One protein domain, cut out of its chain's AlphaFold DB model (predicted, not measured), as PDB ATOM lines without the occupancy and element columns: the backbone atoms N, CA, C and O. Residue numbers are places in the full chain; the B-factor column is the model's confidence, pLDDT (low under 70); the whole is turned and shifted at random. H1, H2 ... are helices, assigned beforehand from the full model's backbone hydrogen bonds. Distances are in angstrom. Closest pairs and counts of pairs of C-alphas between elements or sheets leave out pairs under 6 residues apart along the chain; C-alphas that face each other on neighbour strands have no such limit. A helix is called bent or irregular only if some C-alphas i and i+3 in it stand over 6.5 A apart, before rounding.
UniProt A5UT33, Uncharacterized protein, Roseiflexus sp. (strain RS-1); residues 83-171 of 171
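Overview. This is residues 83 to 171 of the 171 residues of an uncharacterized protein of Roseiflexus sp. (strain RS-1) (UniProt A5UT33). Three helices, H1, H2 and H3, make a splayed bundle, and a fourth long helix, H6, crosses H3 and reaches the last turns of H2, with H1 kept away from it. H1 meets H2 near one end of H2 and H3 meets H2 near the other, while two short helices, H4 and H5, make the turn from H3 back to H6. The printed part has 89 residues with six named helices, H1 to H6 in chain order, and no named strand; the class is all helix. The whole is compact, with a radius of gyration of the C-alphas of 12.0 A, and rounded, spanning 33 by 29 by 29 A.

Arrangement. H1, residues 83 to 97, and H2, residues 104 to 120, form a helical hairpin at a shallow tilt of 28 degrees, opposite ways. They touch through residues 93 to 97 and 104 to 110 alone, and their closest C-alphas, of Phe 93 and Leu 107, are 6.6 A apart. H3, residues 123 to 137, forms a second helical hairpin with H2, opposite ways at a shallow tilt of 33 degrees, only just short of steep. Here residues 114 to 119 and 125 to 129 alone touch, with the C-alphas of Cys 118 and Arg 126 closest at 4.9 A. H1 and H3 touch and run the same way at 36 degrees, only just a steep tilt; their closest C-alphas are Gly 86 and Ala 132, 4.9 A. H1, H2 and H3 are an up and down bundle, each helix running against the one before it. H4, residues 141 to 146, is close to but not clearly touching H3, with the C-alphas of Leu 137 and Val 143 closest at 6.4 A. H5, residues 148 to 152, meets H4 only through their link. H6, residues 154 to 169, touches H5, with Glu 151 and Arg 157 the closest C-alphas at 4.3 A. H6 touches H3 at a steep tilt of 50 degrees, the same way, closest at the C-alphas of Glu 135 and Ala 163, 4.5 A. Residues 155 to 159 of H6 touch residues 115 to 119 of H2, only just about perpendicular at 71 degrees, with the C-alphas of Leu 119 and Arg 155 closest at 7.4 A. H1 and H6 are apart. Every O i to N i+4 pair is within hydrogen-bond range in H1, H2 and H4, against 9 of 11 in H3, 10 of 12 in H6 and 0 of 1 in H5, where 2 of 2 O i to N i+3 pairs are.

Along the chain. H1 begins at C-alpha 83, (174.131, 113.476, 178.673), and is 20.8 A long. H2 is 24.2 A long, H3 19.9 A, H4 8.7 A and H5 8.0 A. H3 is only just irregular, with C-alphas 132 and 135 6.9 A apart. H6, 23.4 A long, ends at C-alpha 169, (158.629, 109.013, 189.950).

Size, cuts and confidence. The C-alphas farthest apart, of Asp 102 and Glu 123, are 33.8 A apart. The printed part has no cut and no long link. Mean pLDDT of the printed part is 96.2, and residue 171, the chain's last, is under 70.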
ATOM      1  N   TYR A  83     175.227 114.436 178.518       93.00
ATOM      2  CA  TYR A  83     174.131 113.476 178.673       93.00
ATOM      3  C   TYR A  83     174.488 112.097 178.106       93.00
ATOM      4  O   TYR A  83     174.215 111.089 178.754       93.00
ATOM      5  N   MET A  84     175.155 112.043 176.948       95.25
ATOM      6  CA  MET A  84     175.613 110.782 176.351       95.25
ATOM      7  C   MET A  84     176.688 110.111 177.212       95.25
ATOM      8  O   MET A  84     176.634 108.904 177.441       95.25
ATOM      9  N   ALA A  85     177.618 110.894 177.767       97.38
ATOM     10  CA  ALA A  85     178.610 110.402 178.721       97.38
ATOM     11  C   ALA A  85     177.961 109.841 179.992       97.38
ATOM     12  O   ALA A  85     178.360 108.777 180.469       97.38
ATOM     13  N   GLY A  86     176.928 110.509 180.510       97.62
ATOM     14  CA  GLY A  86     176.140 110.012 181.631       97.62
ATOM     15  C   GLY A  86     175.441 108.685 181.319       97.62
ATOM     16  O   GLY A  86     175.583 107.721 182.074       97.62
ATOM     17  N   ASP A  87     174.759 108.588 180.178       96.88
ATOM     18  CA  ASP A  87     174.069 107.357 179.782       96.88
ATOM     19  C   ASP A  87     175.038 106.181 179.568       96.88
ATOM     20  O   ASP A  87     174.807 105.067 180.051       96.88
ATOM     21  N   ALA A  88     176.181 106.434 178.931       98.06
ATOM     22  CA  ALA A  88     177.222 105.432 178.740       98.06
ATOM     23  C   ALA A  88     177.845 104.982 180.068       98.06
ATOM     24  O   ALA A  88     178.044 103.783 180.290       98.06
ATOM     25  N   LEU A  89     178.089 105.915 180.995       98.44
ATOM     26  CA  LEU A  89     178.556 105.609 182.345       98.44
ATOM     27  C   LEU A  89     177.543 104.756 183.112       98.44
ATOM     28  O   LEU A  89     177.923 103.774 183.753       98.44
ATOM     29  N   ARG A  90     176.251 105.089 183.021       98.19
ATOM     30  CA  ARG A  90     175.152 104.306 183.597       98.19
ATOM     31  C   ARG A  90     175.143 102.888 183.032       98.19
ATOM     32  O   ARG A  90     175.120 101.922 183.800       98.19
ATOM     33  N   ALA A  91     175.193 102.743 181.709       98.19
ATOM     34  CA  ALA A  91     175.215 101.444 181.045       98.19
ATOM     35  C   ALA A  91     176.445 100.618 181.458       98.19
ATOM     36  O   ALA A  91     176.329  99.420 181.745       98.19
ATOM     37  N   TRP A  92     177.618 101.249 181.544       98.50
ATOM     38  CA  TRP A  92     178.844 100.610 182.011       98.50
ATOM     39  C   TRP A  92     178.737 100.165 183.475       98.50
ATOM     40  O   TRP A  92     178.989  98.993 183.770       98.50
ATOM     41  N   PHE A  93     178.263 101.035 184.372       98.69
ATOM     42  CA  PHE A  93     178.021 100.704 185.778       98.69
ATOM     43  C   PHE A  93     177.097  99.488 185.912       98.69
ATOM     44  O   PHE A  93     177.411  98.548 186.639       98.69
ATOM     45  N   GLN A  94     175.987  99.449 185.169       98.19
ATOM     46  CA  GLN A  94     175.042  98.327 185.200       98.19
ATOM     47  C   GLN A  94     175.664  97.008 184.716       98.19
ATOM     48  O   GLN A  94     175.366  95.946 185.269       98.19
ATOM     49  N   ARG A  95     176.543  97.046 183.702       97.06
ATOM     50  CA  ARG A  95     177.293  95.858 183.249       97.06
ATOM     51  C   ARG A  95     178.240  95.356 184.338       97.06
ATOM     52  O   ARG A  95     178.290  94.152 184.586       97.06
ATOM     53  N   LEU A  96     178.952  96.262 185.008       98.00
ATOM     54  CA  LEU A  96     179.844  95.921 186.117       98.00
ATOM     55  C   LEU A  96     179.064  95.380 187.319       98.00
ATOM     56  O   LEU A  96     179.464  94.370 187.891       98.00
ATOM     57  N   TRP A  97     177.927  95.983 187.664       98.19
ATOM     58  CA  TRP A  97     177.094  95.598 188.807       98.19
ATOM     59  C   TRP A  97     176.656  94.130 188.769       98.19
ATOM     60  O   TRP A  97     176.664  93.451 189.799       98.19
ATOM     61  N   LYS A  98     176.347  93.622 187.568       97.44
ATOM     62  CA  LYS A  98     175.966  92.221 187.316       97.44
ATOM     63  C   LYS A  98     177.121  91.225 187.466       97.44
ATOM     64  O   LYS A  98     176.867  90.035 187.599       97.44
ATOM     65  N   ARG A  99     178.371  91.697 187.428       96.38
ATOM     66  CA  ARG A  99     179.605  90.893 187.516       96.38
ATOM     67  C   ARG A  99     180.249  90.927 188.908       96.38
ATOM     68  O   ARG A  99     181.374  90.469 189.070       96.38
ATOM     69  N   ARG A 100     179.572  91.490 189.913       94.75
ATOM     70  CA  ARG A 100     180.083  91.485 191.291       94.75
ATOM     71  C   ARG A 100     180.271  90.047 191.805       94.75
ATOM     72  O   ARG A 100     179.459  89.186 191.466       94.75
ATOM     73  N   PRO A 101     181.287  89.795 192.653       95.00
ATOM     74  CA  PRO A 101     182.150  90.779 193.328       95.00
ATOM     75  C   PRO A 101     183.367  91.267 192.520       95.00
ATOM     76  O   PRO A 101     183.983  92.251 192.918       95.00
ATOM     77  N   ASP A 102     183.690  90.651 191.382       94.94
ATOM     78  CA  ASP A 102     184.961  90.862 190.659       94.94
ATOM     79  C   ASP A 102     185.213  92.321 190.230       94.94
ATOM     80  O   ASP A 102     186.351  92.751 190.067       94.94
ATOM     81  N   THR A 103     184.145  93.102 190.072       96.69
ATOM     82  CA  THR A 103     184.155  94.488 189.578       96.69
ATOM     83  C   THR A 103     183.960  95.542 190.675       96.69
ATOM     84  O   THR A 103     183.804  96.729 190.373       96.69
ATOM     85  N   GLU A 104     183.946  95.148 191.954       96.38
ATOM     86  CA  GLU A 104     183.619  96.047 193.073       96.38
ATOM     87  C   GLU A 104     184.559  97.259 193.163       96.38
ATOM     88  O   GLU A 104     184.107  98.383 193.384       96.38
ATOM     89  N   HIS A 105     185.853  97.066 192.901       96.62
ATOM     90  CA  HIS A 105     186.826  98.159 192.883       96.62
ATOM     91  C   HIS A 105     186.510  99.216 191.803       96.62
ATOM     92  O   HIS A 105     186.565 100.423 192.073       96.62
ATOM     93  N   THR A 106     186.132  98.790 190.594       97.88
ATOM     94  CA  THR A 106     185.749  99.702 189.504       97.88
ATOM     95  C   THR A 106     184.448 100.436 189.838       97.88
ATOM     96  O   THR A 106     184.356 101.646 189.644       97.88
ATOM     97  N   LEU A 107     183.464  99.756 190.437       98.62
ATOM     98  CA  LEU A 107     182.214 100.380 190.891       98.62
ATOM     99  C   LEU A 107     182.451 101.465 191.954       98.62
ATOM    100  O   LEU A 107     181.840 102.534 191.895       98.62
ATOM    101  N   ILE A 108     183.357 101.218 192.907       98.31
ATOM    102  CA  ILE A 108     183.774 102.227 193.894       98.31
ATOM    103  C   ILE A 108     184.433 103.409 193.181       98.31
ATOM    104  O   ILE A 108     184.095 104.555 193.468       98.31
ATOM    105  N   SER A 109     185.314 103.148 192.214       98.31
ATOM    106  CA  SER A 109     185.991 104.198 191.443       98.31
ATOM    107  C   SER A 109     185.005 105.082 190.671       98.31
ATOM    108  O   SER A 109     185.137 106.305 190.703       98.31
ATOM    109  N   ILE A 110     183.972 104.491 190.057       98.62
ATOM    110  CA  ILE A 110     182.884 105.232 189.398       98.62
ATOM    111  C   ILE A 110     182.118 106.083 190.415       98.62
ATOM    112  O   ILE A 110     181.896 107.268 190.170       98.62
ATOM    113  N   ARG A 111     181.753 105.528 191.578       98.44
ATOM    114  CA  ARG A 111     181.061 106.294 192.628       98.44
ATOM    115  C   ARG A 111     181.885 107.489 193.103       98.44
ATOM    116  O   ARG A 111     181.335 108.572 193.268       98.44
ATOM    117  N   GLU A 112     183.185 107.310 193.331       98.00
ATOM    118  CA  GLU A 112     184.056 108.407 193.766       98.00
ATOM    119  C   GLU A 112     184.289 109.443 192.657       98.00
ATOM    120  O   GLU A 112     184.416 110.630 192.952       98.00
ATOM    121  N   MET A 113     184.297 109.031 191.386       98.00
ATOM    122  CA  MET A 113     184.314 109.959 190.254       98.00
ATOM    123  C   MET A 113     183.030 110.794 190.198       98.00
ATOM    124  O   MET A 113     183.108 112.020 190.204       98.00
ATOM    125  N   LEU A 114     181.858 110.155 190.271       98.31
ATOM    126  CA  LEU A 114     180.564 110.845 190.328       98.31
ATOM    127  C   LEU A 114     180.489 111.807 191.519       98.31
ATOM    128  O   LEU A 114     179.983 112.920 191.397       98.31
ATOM    129  N   ARG A 115     181.059 111.411 192.663       97.81
ATOM    130  CA  ARG A 115     181.178 112.268 193.847       97.81
ATOM    131  C   ARG A 115     181.943 113.553 193.534       97.81
ATOM    132  O   ARG A 115     181.485 114.632 193.896       97.81
ATOM    133  N   ARG A 116     183.108 113.446 192.883       96.44
ATOM    134  CA  ARG A 116     183.917 114.610 192.484       96.44
ATOM    135  C   ARG A 116     183.195 115.460 191.447       96.44
ATOM    136  O   ARG A 116     183.124 116.668 191.636       96.44
ATOM    137  N   ALA A 117     182.607 114.846 190.421       95.88
ATOM    138  CA  ALA A 117     181.841 115.548 189.392       95.88
ATOM    139  C   ALA A 117     180.715 116.402 190.005       95.88
ATOM    140  O   ALA A 117     180.588 117.576 189.680       95.88
ATOM    141  N   CYS A 118     179.987 115.864 190.982       95.88
ATOM    142  CA  CYS A 118     178.955 116.588 191.723       95.88
ATOM    143  C   CYS A 118     179.478 117.736 192.605       95.88
ATOM    144  O   CYS A 118     178.785 118.732 192.807       95.88
ATOM    145  N   LEU A 119     180.658 117.580 193.214       95.00
ATOM    146  CA  LEU A 119     181.188 118.540 194.192       95.00
ATOM    147  C   LEU A 119     182.072 119.626 193.575       95.00
ATOM    148  O   LEU A 119     182.220 120.692 194.175       95.00
ATOM    149  N   GLU A 120     182.698 119.340 192.442       94.56
ATOM    150  CA  GLU A 120     183.697 120.192 191.796       94.56
ATOM    151  C   GLU A 120     183.289 120.620 190.384       94.56
ATOM    152  O   GLU A 120     183.925 121.514 189.825       94.56
ATOM    153  N   GLY A 121     182.291 119.961 189.793       92.38
ATOM    154  CA  GLY A 121     181.713 120.347 188.512       92.38
ATOM    155  C   GLY A 121     180.827 121.583 188.626       92.38
ATOM    156  O   GLY A 121     180.452 122.018 189.719       92.38
ATOM    157  N   ASP A 122     180.507 122.153 187.470       94.94
ATOM    158  CA  ASP A 122     179.505 123.205 187.352       94.94
ATOM    159  C   ASP A 122     178.078 122.639 187.472       94.94
ATOM    160  O   ASP A 122     177.862 121.432 187.617       94.94
ATOM    161  N   GLU A 123     177.087 123.530 187.434       94.88
ATOM    162  CA  GLU A 123     175.668 123.163 187.505       94.88
ATOM    163  C   GLU A 123     175.282 122.182 186.388       94.88
ATOM    164  O   GLU A 123     174.670 121.156 186.666       94.88
ATOM    165  N   ALA A 124     175.757 122.405 185.158       94.94
ATOM    166  CA  ALA A 124     175.495 121.514 184.029       94.94
ATOM    167  C   ALA A 124     176.068 120.099 184.234       94.94
ATOM    168  O   ALA A 124     175.428 119.108 183.880       94.94
ATOM    169  N   THR A 125     177.263 119.982 184.819       95.69
ATOM    170  CA  THR A 125     177.867 118.691 185.176       95.69
ATOM    171  C   THR A 125     177.037 117.985 186.247       95.69
ATOM    172  O   THR A 125     176.763 116.790 186.129       95.69
ATOM    173  N   ARG A 126     176.620 118.716 187.290       96.00
ATOM    174  CA  ARG A 126     175.790 118.173 188.375       96.00
ATOM    175  C   ARG A 126     174.448 117.673 187.842       96.00
ATOM    176  O   ARG A 126     174.077 116.540 188.143       96.00
ATOM    177  N   ASP A 127     173.772 118.472 187.026       95.81
ATOM    178  CA  ASP A 127     172.482 118.122 186.433       95.81
ATOM    179  C   ASP A 127     172.592 116.876 185.554       95.81
ATOM    180  O   ASP A 127     171.777 115.960 185.677       95.81
ATOM    181  N   ALA A 128     173.638 116.784 184.724       96.19
ATOM    182  CA  ALA A 128     173.894 115.601 183.906       96.19
ATOM    183  C   ALA A 128     174.140 114.351 184.767       96.19
ATOM    184  O   ALA A 128     173.600 113.287 184.475       96.19
ATOM    185  N   VAL A 129     174.901 114.461 185.862       97.75
ATOM    186  CA  VAL A 129     175.101 113.337 186.790       97.75
ATOM    187  C   VAL A 129     173.779 112.886 187.417       97.75
ATOM    188  O   VAL A 129     173.526 111.684 187.506       97.75
ATOM    189  N   ILE A 130     172.923 113.814 187.842       97.56
ATOM    190  CA  ILE A 130     171.637 113.471 188.461       97.56
ATOM    191  C   ILE A 130     170.722 112.801 187.436       97.56
ATOM    192  O   ILE A 130     170.300 111.665 187.647       97.56
ATOM    193  N   THR A 131     170.466 113.483 186.323       96.31
ATOM    194  CA  THR A 131     169.401 113.129 185.373       96.31
ATOM    195  C   THR A 131     169.799 112.045 184.371       96.31
ATOM    196  O   THR A 131     168.963 111.242 183.981       96.31
ATOM    197  N   ALA A 132     171.073 111.948 183.975       96.38
ATOM    198  CA  ALA A 132     171.524 110.909 183.039       96.38
ATOM    199  C   ALA A 132     172.060 109.652 183.746       96.38
ATOM    200  O   ALA A 132     172.132 108.581 183.138       96.38
ATOM    201  N   VAL A 133     172.458 109.761 185.023       98.19
ATOM    202  CA  VAL A 133     173.118 108.668 185.753       98.19
ATOM    203  C   VAL A 133     172.330 108.237 186.983       98.19
ATOM    204  O   VAL A 133     171.821 107.117 187.021       98.19
ATOM    205  N   LEU A 134     172.269 109.082 188.014       98.25
ATOM    206  CA  LEU A 134     171.843 108.661 189.350       98.25
ATOM    207  C   LEU A 134     170.351 108.343 189.414       98.25
ATOM    208  O   LEU A 134     170.004 107.306 189.968       98.25
ATOM    209  N   GLU A 135     169.495 109.174 188.814       97.38
ATOM    210  CA  GLU A 135     168.045 108.950 188.721       97.38
ATOM    211  C   GLU A 135     167.750 107.539 188.195       97.38
ATOM    212  O   GLU A 135     167.043 106.753 188.821       97.38
ATOM    213  N   HIS A 136     168.373 107.167 187.080       97.50
ATOM    214  CA  HIS A 136     168.150 105.867 186.459       97.50
ATOM    215  C   HIS A 136     168.815 104.707 187.207       97.50
ATOM    216  O   HIS A 136     168.277 103.599 187.230       97.50
ATOM    217  N   LEU A 137     169.993 104.920 187.804       98.06
ATOM    218  CA  LEU A 137     170.646 103.898 188.624       98.06
ATOM    219  C   LEU A 137     169.852 103.607 189.902       98.06
ATOM    220  O   LEU A 137     169.799 102.456 190.331       98.06
ATOM    221  N   PHE A 138     169.224 104.620 190.497       98.06
ATOM    222  CA  PHE A 138     168.533 104.507 191.782       98.06
ATOM    223  C   PHE A 138     167.134 103.898 191.686       98.06
ATOM    224  O   PHE A 138     166.535 103.605 192.719       98.06
ATOM    225  N   VAL A 139     166.645 103.613 190.473       97.44
ATOM    226  CA  VAL A 139     165.476 102.740 190.272       97.44
ATOM    227  C   VAL A 139     165.718 101.353 190.896       97.44
ATOM    228  O   VAL A 139     164.780 100.726 191.389       97.44
ATOM    229  N   ASP A 140     166.972 100.883 190.919       97.12
ATOM    230  CA  ASP A 140     167.392  99.693 191.665       97.12
ATOM    231  C   ASP A 140     167.786 100.077 193.105       97.12
ATOM    232  O   ASP A 140     168.765 100.791 193.345       97.12
ATOM    233  N   ALA A 141     167.034  99.566 194.086       96.69
ATOM    234  CA  ALA A 141     167.233  99.869 195.501       96.69
ATOM    235  C   ALA A 141     168.596  99.400 196.051       96.69
ATOM    236  O   ALA A 141     169.143 100.045 196.953       96.69
ATOM    237  N   ASP A 142     169.173  98.320 195.514       97.88
ATOM    238  CA  ASP A 142     170.490  97.839 195.940       97.88
ATOM    239  C   ASP A 142     171.595  98.764 195.419       97.88
ATOM    240  O   ASP A 142     172.578  99.032 196.121       97.88
ATOM    241  N   VAL A 143     171.419  99.302 194.207       98.12
ATOM    242  CA  VAL A 143     172.309 100.334 193.665       98.12
ATOM    243  C   VAL A 143     172.165 101.618 194.476       98.12
ATOM    244  O   VAL A 143     173.169 102.156 194.933       98.12
ATOM    245  N   ALA A 144     170.946 102.075 194.769       97.81
ATOM    246  CA  ALA A 144     170.728 103.232 195.639       97.81
ATOM    247  C   ALA A 144     171.394 103.065 197.022       97.81
ATOM    248  O   ALA A 144     171.990 104.006 197.560       97.81
ATOM    249  N   ALA A 145     171.360 101.858 197.598       97.88
ATOM    250  CA  ALA A 145     172.022 101.553 198.865       97.88
ATOM    251  C   ALA A 145     173.560 101.621 198.776       97.88
ATOM    252  O   ALA A 145     174.205 102.039 199.741       97.88
ATOM    253  N   PHE A 146     174.159 101.290 197.629       98.25
ATOM    254  CA  PHE A 146     175.605 101.414 197.397       98.25
ATOM    255  C   PHE A 146     176.112 102.864 197.462       98.25
ATOM    256  O   PHE A 146     177.263 103.112 197.843       98.25
ATOM    257  N   PHE A 147     175.244 103.832 197.160       98.25
ATOM    258  CA  PHE A 147     175.538 105.264 197.243       98.25
ATOM    259  C   PHE A 147     175.172 105.892 198.599       98.25
ATOM    260  O   PHE A 147     175.465 107.063 198.821       98.25
ATOM    261  N   ARG A 148     174.614 105.133 199.554       95.31
ATOM    262  CA  ARG A 148     174.093 105.656 200.836       95.31
ATOM    263  C   ARG A 148     175.108 106.449 201.669       95.31
ATOM    264  O   ARG A 148     174.732 107.287 202.483       95.31
ATOM    265  N   SER A 149     176.412 106.234 201.476       95.06
ATOM    266  CA  SER A 149     177.443 107.046 202.141       95.06
ATOM    267  C   SER A 149     177.314 108.546 201.841       95.06
ATOM    268  O   SER A 149     177.734 109.357 202.667       95.06
ATOM    269  N   TRP A 150     176.694 108.916 200.718       97.25
ATOM    270  CA  TRP A 150     176.458 110.300 200.309       97.25
ATOM    271  C   TRP A 150     175.503 111.047 201.243       97.25
ATOM    272  O   TRP A 150     175.675 112.245 201.434       97.25
ATOM    273  N   GLU A 151     174.591 110.360 201.938       94.50
ATOM    274  CA  GLU A 151     173.708 110.992 202.931       94.50
ATOM    275  C   GLU A 151     174.486 111.632 204.094       94.50
ATOM    276  O   GLU A 151     173.990 112.529 204.780       94.50
ATOM    277  N   ARG A 152     175.720 111.190 204.355       93.12
ATOM    278  CA  ARG A 152     176.534 111.707 205.466       93.12
ATOM    279  C   ARG A 152     177.187 113.051 205.153       93.12
ATOM    280  O   ARG A 152     177.479 113.797 206.084       93.12
ATOM    281  N   ASP A 153     177.383 113.367 203.879       94.06
ATOM    282  CA  ASP A 153     177.943 114.634 203.412       94.06
ATOM    283  C   ASP A 153     176.792 115.582 203.057       94.06
ATOM    284  O   ASP A 153     175.932 115.242 202.251       94.06
ATOM    285  N   ALA A 154     176.745 116.766 203.671       93.00
ATOM    286  CA  ALA A 154     175.629 117.695 203.489       93.00
ATOM    287  C   ALA A 154     175.422 118.101 202.019       93.00
ATOM    288  O   ALA A 154     174.281 118.224 201.588       93.00
ATOM    289  N   ARG A 155     176.509 118.249 201.247       93.44
ATOM    290  CA  ARG A 155     176.444 118.667 199.838       93.44
ATOM    291  C   ARG A 155     175.972 117.531 198.932       93.44
ATOM    292  O   ARG A 155     175.231 117.767 197.987       93.44
ATOM    293  N   LEU A 156     176.381 116.295 199.225       96.56
ATOM    294  CA  LEU A 156     175.958 115.118 198.457       96.56
ATOM    295  C   LEU A 156     174.574 114.614 198.861       96.56
ATOM    296  O   LEU A 156     173.905 113.981 198.051       96.56
ATOM    297  N   ARG A 157     174.131 114.888 200.092       96.94
ATOM    298  CA  ARG A 157     172.807 114.493 200.580       96.94
ATOM    299  C   ARG A 157     171.692 115.090 199.732       96.94
ATOM    300  O   ARG A 157     170.737 114.388 199.430       96.94
ATOM    301  N   GLU A 158     171.813 116.360 199.355       95.69
ATOM    302  CA  GLU A 158     170.833 117.017 198.482       95.69
ATOM    303  C   GLU A 158     170.734 116.298 197.134       95.69
ATOM    304  O   GLU A 158     169.645 115.914 196.727       95.69
ATOM    305  N   ILE A 159     171.882 116.010 196.520       96.88
ATOM    306  CA  ILE A 159     171.998 115.295 195.240       96.88
ATOM    307  C   ILE A 159     171.420 113.881 195.334       96.88
ATOM    308  O   ILE A 159     170.675 113.444 194.463       96.88
ATOM    309  N   TYR A 160     171.752 113.160 196.406       97.69
ATOM    310  CA  TYR A 160     171.245 111.815 196.651       97.69
ATOM    311  C   TYR A 160     169.718 111.816 196.778       97.69
ATOM    312  O   TYR A 160     169.046 111.030 196.118       97.69
ATOM    313  N   ASN A 161     169.169 112.720 197.591       96.62
ATOM    314  CA  ASN A 161     167.728 112.820 197.812       96.62
ATOM    315  C   ASN A 161     166.974 113.219 196.540       96.62
ATOM    316  O   ASN A 161     165.898 112.685 196.284       96.62
ATOM    317  N   GLU A 162     167.538 114.130 195.749       96.62
ATOM    318  CA  GLU A 162     166.987 114.533 194.458       96.62
ATOM    319  C   GLU A 162     166.928 113.352 193.484       96.62
ATOM    320  O   GLU A 162     165.860 113.045 192.958       96.62
ATOM    321  N   ALA A 163     168.027 112.608 193.334       97.38
ATOM    322  CA  ALA A 163     168.057 111.417 192.489       97.38
ATOM    323  C   ALA A 163     167.072 110.328 192.958       97.38
ATOM    324  O   ALA A 163     166.415 109.706 192.130       97.38
ATOM    325  N   ILE A 164     166.923 110.109 194.273       97.31
ATOM    326  CA  ILE A 164     165.936 109.165 194.835       97.31
ATOM    327  C   ILE A 164     164.501 109.611 194.536       97.31
ATOM    328  O   ILE A 164     163.654 108.783 194.188       97.31
ATOM    329  N   TYR A 165     164.214 110.907 194.689       96.94
ATOM    330  CA  TYR A 165     162.898 111.469 194.399       96.94
ATOM    331  C   TYR A 165     162.524 111.256 192.928       96.94
ATOM    332  O   TYR A 165     161.447 110.732 192.641       96.94
ATOM    333  N   LEU A 166     163.444 111.585 192.020       96.44
ATOM    334  CA  LEU A 166     163.276 111.389 190.584       96.44
ATOM    335  C   LEU A 166     163.097 109.903 190.229       96.44
ATOM    336  O   LEU A 166     162.099 109.536 189.608       96.44
ATOM    337  N   ALA A 167     163.958 109.020 190.743       95.81
ATOM    338  CA  ALA A 167     163.861 107.574 190.526       95.81
ATOM    339  C   ALA A 167     162.502 106.990 190.951       95.81
ATOM    340  O   ALA A 167     161.941 106.131 190.270       95.81
ATOM    341  N   SER A 168     161.947 107.479 192.065       93.88
ATOM    342  CA  SER A 168     160.643 107.042 192.582       93.88
ATOM    343  C   SER A 168     159.473 107.468 191.690       93.88
ATOM    344  O   SER A 168     158.411 106.859 191.747       93.88
ATOM    345  N   SER A 169     159.651 108.514 190.878       92.56
ATOM    346  CA  SER A 169     158.629 109.013 189.950       92.56
ATOM    347  C   SER A 169     158.596 108.276 188.604       92.56
ATOM    348  O   SER A 169     157.676 108.485 187.817       92.56
ATOM    349  N   MET A 170     159.566 107.389 188.353       86.56
ATOM    350  CA  MET A 170     159.648 106.556 187.145       86.56
ATOM    351  C   MET A 170     158.921 105.202 187.263       86.56
ATOM    352  O   MET A 170     158.872 104.460 186.279       86.56
ATOM    353  N   GLN A 171     158.420 104.854 188.454       69.06
ATOM    354  CA  GLN A 171     157.734 103.588 188.766       69.06
ATOM    355  C   GLN A 171     156.211 103.735 188.695       69.06
ATOM    356  O   GLN A 171     155.563 102.772 188.224       69.06
TER     357      GLN A 171